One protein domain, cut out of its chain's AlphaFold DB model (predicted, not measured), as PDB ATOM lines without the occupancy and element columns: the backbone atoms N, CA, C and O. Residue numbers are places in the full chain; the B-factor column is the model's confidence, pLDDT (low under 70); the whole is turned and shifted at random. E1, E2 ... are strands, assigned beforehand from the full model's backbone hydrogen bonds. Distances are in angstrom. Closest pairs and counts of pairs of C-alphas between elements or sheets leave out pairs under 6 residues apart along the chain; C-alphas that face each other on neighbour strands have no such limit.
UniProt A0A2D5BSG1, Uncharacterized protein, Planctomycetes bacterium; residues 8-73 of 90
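AT A GLANCE: This is residues 8 to 73 of the 90 residues of an uncharacterized protein of Planctomycetes bacterium (UniProt A0A2D5BSG1). With little regular structure, this is a loose rod with one two-stranded hairpin, E1 and E2, towards one end and another, E3 and E4, towards the other, joined by a long loop that folds back on itself near residue 38. The printed part has 66 residues, no named helix and four strands, E1 to E4 in chain order, in two antiparallel sheets, all strand, with 22 residues in named elements. The radius of gyration of the C-alphas is 14.7 A, and the spans are 48 by 22 by 19 A.

HOW THE PARTS SIT: E1, residues 8 to 13, and E2, residues 21 to 26, form an antiparallel hairpin at 145 degrees; N 12 and O 22 are 2.8 A apart, within hydrogen-bond range. E3, residues 51 to 55, and E4, residues 68 to 72, form another at 148 degrees, with N 53 and O 70 at 2.8 A. E2 and E3 are apart.

IN THESE COORDINATES: E1 begins at C-alpha 8 (6.081, 28.714, -5.596) and spans 15.5 A; E2 spans 16.5 A, E3 12.4 A. E4 spans 12.3 A, ending at C-alpha 72 (22.404, 34.336, -20.828).

THE WHOLE: The C-alphas farthest apart, of Ile 16 and Ala 73, are 48.6 A apart. The printed part has no cut. The links E2 to E3 and E3 to E4 are long. Residue 73 is under 70 in pLDDT.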
ATOM      1  N   LEU A   8       5.033  28.237  -6.492       74.00
ATOM      2  CA  LEU A   8       6.081  28.714  -5.596       74.00
ATOM      3  C   LEU A   8       5.496  28.966  -4.204       74.00
ATOM      4  O   LEU A   8       4.637  29.835  -4.037       74.00
ATOM      5  N   GLY A   9       5.985  28.248  -3.190       72.81
ATOM      6  CA  GLY A   9       5.566  28.471  -1.806       72.81
ATOM      7  C   GLY A   9       4.464  27.531  -1.304       72.81
ATOM      8  O   GLY A   9       3.704  27.919  -0.408       72.81
ATOM      9  N   ALA A  10       4.362  26.319  -1.858       79.12
ATOM     10  CA  ALA A  10       3.415  25.303  -1.407       79.12
ATOM     11  C   ALA A  10       3.734  24.892   0.040       79.12
ATOM     12  O   ALA A  10       4.826  24.412   0.337       79.12
ATOM     13  N   ARG A  11       2.793  25.110   0.964       78.06
ATOM     14  CA  ARG A  11       2.997  24.827   2.391       78.06
ATOM     15  C   ARG A  11       2.654  23.381   2.703       78.06
ATOM     16  O   ARG A  11       1.485  23.003   2.689       78.06
ATOM     17  N   ILE A  12       3.671  22.617   3.065       80.56
ATOM     18  CA  ILE A  12       3.554  21.235   3.513       80.56
ATOM     19  C   ILE A  12       3.589  21.263   5.042       80.56
ATOM     20  O   ILE A  12       4.564  21.710   5.650       80.56
ATOM     21  N   LYS A  13       2.502  20.822   5.676       80.69
ATOM     22  CA  LYS A  13       2.414  20.677   7.133       80.69
ATOM     23  C   LYS A  13       2.334  19.200   7.490       80.69
ATOM     24  O   LYS A  13       1.632  18.443   6.826       80.69
ATOM     25  N   CYS A  14       3.044  18.803   8.538       81.06
ATOM     26  CA  CYS A  14       2.844  17.489   9.133       81.06
ATOM     27  C   CYS A  14       1.586  17.530  10.009       81.06
ATOM     28  O   CYS A  14       1.415  18.464  10.791       81.06
ATOM     29  N   ASP A  15       0.716  16.533   9.876       78.81
ATOM     30  CA  ASP A  15      -0.568  16.499  10.588       78.81
ATOM     31  C   ASP A  15      -0.399  16.182  12.086       78.81
ATOM     32  O   ASP A  15      -1.004  16.811  12.945       78.81
ATOM     33  N   ILE A  16       0.542  15.290  12.406       82.62
ATOM     34  CA  ILE A  16       0.878  14.854  13.774       82.62
ATOM     35  C   ILE A  16       1.919  15.738  14.477       82.62
ATOM     36  O   ILE A  16       2.007  15.738  15.701       82.62
ATOM     37  N   HIS A  17       2.708  16.518  13.729       79.75
ATOM     38  CA  HIS A  17       3.698  17.439  14.297       79.75
ATOM     39  C   HIS A  17       3.442  18.855  13.792       79.75
ATOM     40  O   HIS A  17       4.052  19.305  12.821       79.75
ATOM     41  N   VAL A  18       2.566  19.580  14.487       73.06
ATOM     42  CA  VAL A  18       2.047  20.900  14.075       73.06
ATOM     43  C   VAL A  18       3.149  21.963  13.876       73.06
ATOM     44  O   VAL A  18       2.958  22.957  13.166       73.06
ATOM     45  N   TRP A  19       4.332  21.753  14.469       77.19
ATOM     46  CA  TRP A  19       5.500  22.624  14.313       77.19
ATOM     47  C   TRP A  19       6.341  22.332  13.063       77.19
ATOM     48  O   TRP A  19       7.075  23.215  12.618       77.19
ATOM     49  N   LYS A  20       6.248  21.130  12.474       76.44
ATOM     50  CA  LYS A  20       7.012  20.781  11.271       76.44
ATOM     51  C   LYS A  20       6.313  21.342  10.044       76.44
ATOM     52  O   LYS A  20       5.216  20.918   9.671       76.44
ATOM     53  N   ARG A  21       6.982  22.299   9.414       78.06
ATOM     54  CA  ARG A  21       6.537  22.947   8.187       78.06
ATOM     55  C   ARG A  21       7.658  22.846   7.174       78.06
ATOM     56  O   ARG A  21       8.818  23.036   7.521       78.06
ATOM     57  N   ALA A  22       7.287  22.549   5.945       80.81
ATOM     58  CA  ALA A  22       8.165  22.626   4.800       80.81
ATOM     59  C   ALA A  22       7.492  23.483   3.734       80.81
ATOM     60  O   ALA A  22       6.262  23.620   3.693       80.81
ATOM     61  N   VAL A  23       8.315  24.063   2.875       82.19
ATOM     62  CA  VAL A  23       7.845  24.769   1.700       82.19
ATOM     63  C   VAL A  23       8.394  24.082   0.464       82.19
ATOM     64  O   VAL A  23       9.598  23.881   0.342       82.19
ATOM     65  N   GLY A  24       7.487  23.728  -0.441       80.19
ATOM     66  CA  GLY A  24       7.802  23.199  -1.758       80.19
ATOM     67  C   GLY A  24       7.709  24.271  -2.839       80.19
ATOM     68  O   GLY A  24       6.903  25.206  -2.759       80.19
ATOM     69  N   ALA A  25       8.528  24.098  -3.869       81.88
ATOM     70  CA  ALA A  25       8.401  24.785  -5.140       81.88
ATOM     71  C   ALA A  25       8.307  23.734  -6.251       81.88
ATOM     72  O   ALA A  25       9.096  22.791  -6.268       81.88
ATOM     73  N   VAL A  26       7.334  23.886  -7.145       81.06
ATOM     74  CA  VAL A  26       7.122  23.011  -8.299       81.06
ATOM     75  C   VAL A  26       7.344  23.843  -9.549       81.06
ATOM     76  O   VAL A  26       6.705  24.880  -9.722       81.06
ATOM     77  N   PHE A  27       8.255  23.398 -10.408       81.12
ATOM     78  CA  PHE A  27       8.582  24.049 -11.671       81.12
ATOM     79  C   PHE A  27       8.409  23.055 -12.818       81.12
ATOM     80  O   PHE A  27       8.654  21.864 -12.650       81.12
ATOM     81  N   GLU A  28       8.021  23.551 -13.992       82.31
ATOM     82  CA  GLU A  28       7.965  22.747 -15.224       82.31
ATOM     83  C   GLU A  28       9.356  22.554 -15.855       82.31
ATOM     84  O   GLU A  28       9.520  21.766 -16.782       82.31
ATOM     85  N   HIS A  29      10.368  23.268 -15.353       82.38
ATOM     86  CA  HIS A  29      11.744  23.229 -15.833       82.38
ATOM     87  C   HIS A  29      12.725  22.858 -14.707       82.38
ATOM     88  O   HIS A  29      12.485  23.194 -13.546       82.38
ATOM     89  N   PRO A  30      13.876  22.237 -15.030       83.94
ATOM     90  CA  PRO A  30      14.874  21.841 -14.033       83.94
ATOM     91  C   PRO A  30      15.714  23.015 -13.499       83.94
ATOM     92  O   PRO A  30      16.487  22.841 -12.566       83.94
ATOM     93  N   TYR A  31      15.574  24.216 -14.069       85.12
ATOM     94  CA  TYR A  31      16.383  25.383 -13.708       85.12
ATOM     95  C   TYR A  31      15.891  26.054 -12.418       85.12
ATOM     96  O   TYR A  31      15.111  27.007 -12.453       85.12
ATOM     97  N   PHE A  32      16.340  25.560 -11.269       85.75
ATOM     98  CA  PHE A  32      16.116  26.190  -9.969       85.75
ATOM     99  C   PHE A  32      17.350  26.025  -9.079       85.75
ATOM    100  O   PHE A  32      18.176  25.146  -9.297       85.75
ATOM    101  N   ALA A  33      17.467  26.875  -8.063       87.69
ATOM    102  CA  ALA A  33      18.484  26.743  -7.031       87.69
ATOM    103  C   ALA A  33      17.919  27.188  -5.685       87.69
ATOM    104  O   ALA A  33      17.082  28.093  -5.618       87.69
ATOM    105  N   VAL A  34      18.401  26.559  -4.618       87.69
ATOM    106  CA  VAL A  34      18.179  27.002  -3.242       87.69
ATOM    107  C   VAL A  34      19.453  27.701  -2.788       87.69
ATOM    108  O   VAL A  34      20.546  27.224  -3.074       87.69
ATOM    109  N   SER A  35      19.318  28.852  -2.132       88.88
ATOM    110  CA  SER A  35      20.471  29.558  -1.583       88.88
ATOM    111  C   SER A  35      21.060  28.805  -0.394       88.88
ATOM    112  O   SER A  35      20.313  28.342   0.471       88.88
ATOM    113  N   ASP A  36      22.384  28.775  -0.322       88.31
ATOM    114  CA  ASP A  36      23.154  28.312   0.828       88.31
ATOM    115  C   ASP A  36      22.929  29.198   2.068       88.31
ATOM    116  O   ASP A  36      22.378  30.303   1.957       88.31
ATOM    117  N   PRO A  37      23.384  28.762   3.261       87.50
ATOM    118  CA  PRO A  37      23.305  29.555   4.490       87.50
ATOM    119  C   PRO A  37      23.934  30.951   4.373       87.50
ATOM    120  O   PRO A  37      23.451  31.894   4.997       87.50
ATOM    121  N   ASP A  38      24.961  31.090   3.532       86.56
ATOM    122  CA  ASP A  38      25.667  32.350   3.272       86.56
ATOM    123  C   ASP A  38      24.952  33.246   2.239       86.56
ATOM    124  O   ASP A  38      25.397  34.354   1.938       86.56
ATOM    125  N   GLY A  39      23.826  32.786   1.682       84.12
ATOM    126  CA  GLY A  39      23.042  33.497   0.670       84.12
ATOM    127  C   GLY A  39      23.562  33.345  -0.762       84.12
ATOM    128  O   GLY A  39      22.979  33.920  -1.685       84.12
ATOM    129  N   THR A  40      24.626  32.567  -0.969       87.69
ATOM    130  CA  THR A  40      25.107  32.193  -2.301       87.69
ATOM    131  C   THR A  40      24.148  31.215  -2.964       87.69
ATOM    132  O   THR A  40      23.534  30.385  -2.307       87.69
ATOM    133  N   PHE A  41      23.991  31.318  -4.280       87.50
ATOM    134  CA  PHE A  41      23.211  30.367  -5.060       87.50
ATOM    135  C   PHE A  41      23.898  30.135  -6.398       87.50
ATOM    136  O   PHE A  41      24.539  31.033  -6.954       87.50
ATOM    137  N   ARG A  42      23.736  28.931  -6.934       85.62
ATOM    138  CA  ARG A  42      24.202  28.575  -8.268       85.62
ATOM    139  C   ARG A  42      23.088  27.825  -8.974       85.62
ATOM    140  O   ARG A  42      22.631  26.805  -8.481       85.62
ATOM    141  N   ILE A  43      22.631  28.372 -10.096       84.19
ATOM    142  CA  ILE A  43      21.673  27.702 -10.976       84.19
ATOM    143  C   ILE A  43      22.495  27.034 -12.068       84.19
ATOM    144  O   ILE A  43      23.241  27.713 -12.776       84.19
ATOM    145  N   ASP A  44      22.366  25.719 -12.199       82.12
ATOM    146  CA  ASP A  44      22.997  24.990 -13.290       82.12
ATOM    147  C   ASP A  44      22.271  25.313 -14.598       82.12
ATOM    148  O   ASP A  44      21.146  24.884 -14.841       82.12
ATOM    149  N   THR A  45      22.918  26.111 -15.446       77.25
ATOM    150  CA  THR A  45      22.404  26.524 -16.761       77.25
ATOM    151  C   THR A  45      22.953  25.657 -17.897       77.25
ATOM    152  O   THR A  45      22.960  26.082 -19.050       77.25
ATOM    153  N   ALA A  46      23.463  24.461 -17.589       70.56
ATOM    154  CA  ALA A  46      23.970  23.539 -18.599       70.56
ATOM    155  C   ALA A  46      22.831  23.152 -19.559       70.56
ATOM    156  O   ALA A  46      21.820  22.596 -19.139       70.56
ATOM    157  N   GLY A  47      22.983  23.484 -20.843       72.56
ATOM    158  CA  GLY A  47      21.951  23.259 -21.861       72.56
ATOM    159  C   GLY A  47      20.872  24.346 -21.948       72.56
ATOM    160  O   GLY A  47      19.938  24.193 -22.734       72.56
ATOM    161  N   LEU A  48      20.995  25.447 -21.196       79.25
ATOM    162  CA  LEU A  48      20.119  26.604 -21.360       79.25
ATOM    163  C   LEU A  48      20.536  27.372 -22.632       79.25
ATOM    164  O   LEU A  48      21.680  27.831 -22.705       79.25
ATOM    165  N   PRO A  49      19.661  27.504 -23.647       79.44
ATOM    166  CA  PRO A  49      19.995  28.253 -24.851       79.44
ATOM    167  C   PRO A  49      20.242  29.733 -24.535       79.44
ATOM    168  O   PRO A  49      19.782  30.260 -23.524       79.44
ATOM    169  N   ALA A  50      20.981  30.417 -25.407       80.19
ATOM    170  CA  ALA A  50      21.202  31.846 -25.237       80.19
ATOM    171  C   ALA A  50      19.882  32.612 -25.412       80.19
ATOM    172  O   ALA A  50      19.162  32.402 -26.389       80.19
ATOM    173  N   GLY A  51      19.564  33.493 -24.467       83.00
ATOM    174  CA  GLY A  51      18.300  34.221 -24.470       83.00
ATOM    175  C   GLY A  51      18.088  35.075 -23.228       83.00
ATOM    176  O   GLY A  51      18.911  35.098 -22.310       83.00
ATOM    177  N   ASP A  52      16.966  35.789 -23.217       83.81
ATOM    178  CA  ASP A  52      16.533  36.620 -22.101       83.81
ATOM    179  C   ASP A  52      15.634  35.823 -21.157       83.81
ATOM    180  O   ASP A  52      14.544  35.379 -21.523       83.81
ATOM    181  N   TYR A  53      16.083  35.678 -19.916       84.12
ATOM    182  CA  TYR A  53      15.386  34.939 -18.873       84.12
ATOM    183  C   TYR A  53      14.980  35.863 -17.735       84.12
ATOM    184  O   TYR A  53      15.703  36.786 -17.365       84.12
ATOM    185  N   GLU A  54      13.821  35.597 -17.139       85.62
ATOM    186  CA  GLU A  54      13.390  36.267 -15.918       85.62
ATOM    187  C   GLU A  54      13.662  35.366 -14.712       85.62
ATOM    188  O   GLU A  54      13.081  34.290 -14.574       85.62
ATOM    189  N   VAL A  55      14.525  35.829 -13.813       86.00
ATOM    190  CA  VAL A  55      14.853  35.136 -12.569       86.00
ATOM    191  C   VAL A  55      14.058  35.760 -11.427       86.00
ATOM    192  O   VAL A  55      14.066  36.978 -11.214       86.00
ATOM    193  N   ARG A  56      13.355  34.912 -10.673       86.56
ATOM    194  CA  ARG A  56      12.553  35.310  -9.512       86.56
ATOM    195  C   ARG A  56      13.116  34.674  -8.253       86.56
ATOM    196  O   ARG A  56      13.187  33.455  -8.159       86.56
ATOM    197  N   ALA A  57      13.429  35.498  -7.260       87.19
ATOM    198  CA  ALA A  57      13.778  35.020  -5.930       87.19
ATOM    199  C   ALA A  57      12.564  35.105  -4.994       87.19
ATOM    200  O   ALA A  57      11.768  36.051  -5.054       87.19
ATOM    201  N   TRP A  58      12.416  34.121  -4.110       87.62
ATOM    202  CA  TRP A  58      11.342  34.073  -3.121       87.62
ATOM    203  C   TRP A  58      11.861  33.608  -1.772       87.62
ATOM    204  O   TRP A  58      12.717  32.736  -1.690       87.62
ATOM    205  N   HIS A  59      11.297  34.178  -0.714       84.38
ATOM    206  CA  HIS A  59      11.582  33.794   0.657       84.38
ATOM    207  C   HIS A  59      10.274  33.677   1.444       84.38
ATOM    208  O   HIS A  59       9.385  34.521   1.327       84.38
ATOM    209  N   GLU A  60      10.172  32.698   2.344       79.81
ATOM    210  CA  GLU A  60       8.969  32.463   3.157       79.81
ATOM    211  C   GLU A  60       8.414  33.715   3.864       79.81
ATOM    212  O   GLU A  60       7.204  33.978   3.828       79.81
ATOM    213  N   LYS A  61       9.295  34.515   4.484       79.81
ATOM    214  CA  LYS A  61       8.951  35.718   5.254       79.81
ATOM    215  C   LYS A  61       8.773  36.960   4.381       79.81
ATOM    216  O   LYS A  61       7.873  37.755   4.642       79.81
ATOM    217  N   TYR A  62       9.628  37.132   3.372       80.12
ATOM    218  CA  TYR A  62       9.687  38.349   2.550       80.12
ATOM    219  C   TYR A  62       8.917  38.245   1.227       80.12
ATOM    220  O   TYR A  62       8.733  39.257   0.556       80.12
ATOM    221  N   LYS A  63       8.402  37.055   0.901       81.94
ATOM    222  CA  LYS A  63       7.735  36.720  -0.363       81.94
ATOM    223  C   LYS A  63       8.672  36.961  -1.547       81.94
ATOM    224  O   LYS A  63       9.852  36.644  -1.451       81.94
ATOM    225  N   HIS A  64       8.143  37.435  -2.670       83.50
ATOM    226  CA  HIS A  64       8.904  37.622  -3.899       83.50
ATOM    227  C   HIS A  64       9.803  38.859  -3.813       83.50
ATOM    228  O   HIS A  64       9.343  39.945  -3.451       83.50
ATOM    229  N   ALA A  65      11.067  38.695  -4.194       83.75
ATOM    230  CA  ALA A  65      11.914  39.812  -4.582       83.75
ATOM    231  C   ALA A  65      11.465  40.357  -5.954       83.75
ATOM    232  O   ALA A  65      10.761  39.660  -6.695       83.75
ATOM    233  N   PRO A  66      11.872  41.584  -6.321       81.25
ATOM    234  CA  PRO A  66      11.742  42.060  -7.692       81.25
ATOM    235  C   PRO A  66      12.385  41.067  -8.665       81.25
ATOM    236  O   PRO A  66      13.504  40.608  -8.431       81.25
ATOM    237  N   ALA A  67      11.668  40.730  -9.735       84.00
ATOM    238  CA  ALA A  67      12.202  39.882 -10.787       84.00
ATOM    239  C   ALA A  67      13.370  40.593 -11.486       84.00
ATOM    240  O   ALA A  67      13.291  41.795 -11.758       84.00
ATOM    241  N   GLN A  68      14.446  39.862 -11.767       82.25
ATOM    242  CA  GLN A  68      15.592  40.375 -12.515       82.25
ATOM    243  C   GLN A  68      15.658  39.666 -13.860       82.25
ATOM    244  O   GLN A  68      15.558  38.443 -13.927       82.25
ATOM    245  N   ARG A  69      15.810  40.440 -14.936       83.50
ATOM    246  CA  ARG A  69      16.068  39.881 -16.263       83.50
ATOM    247  C   ARG A  69      17.557  39.644 -16.410       83.50
ATOM    248  O   ARG A  69      18.351  40.516 -16.061       83.50
ATOM    249  N   VAL A  70      17.913  38.482 -16.931       82.06
ATOM    250  CA  VAL A  70      19.286  38.136 -17.259       82.06
ATOM    251  C   VAL A  70      19.339  37.630 -18.685       82.06
ATOM    252  O   VAL A  70      18.582  36.742 -19.069       82.06
ATOM    253  N   THR A  71      20.250  38.201 -19.459       81.00
ATOM    254  CA  THR A  71      20.585  37.700 -20.784       81.00
ATOM    255  C   THR A  71      21.701  36.679 -20.607       81.00
ATOM    256  O   THR A  71      22.795  37.013 -20.144       81.00
ATOM    257  N   VAL A  72      21.419  35.416 -20.911       79.81
ATOM    258  CA  VAL A  72      22.404  34.336 -20.828       79.81
ATOM    259  C   VAL A  72      23.124  34.268 -22.169       79.81
ATOM    260  O   VAL A  72      22.557  33.819 -23.159       79.81
ATOM    261  N   ALA A  73      24.368  34.743 -22.218       69.88
ATOM    262  CA  ALA A  73      25.228  34.609 -23.389       69.88
ATOM    263  C   ALA A  73      26.085  33.346 -23.231       69.88
ATOM    264  O   ALA A  73      27.064  33.382 -22.492       69.88
TER     265      ALA A  73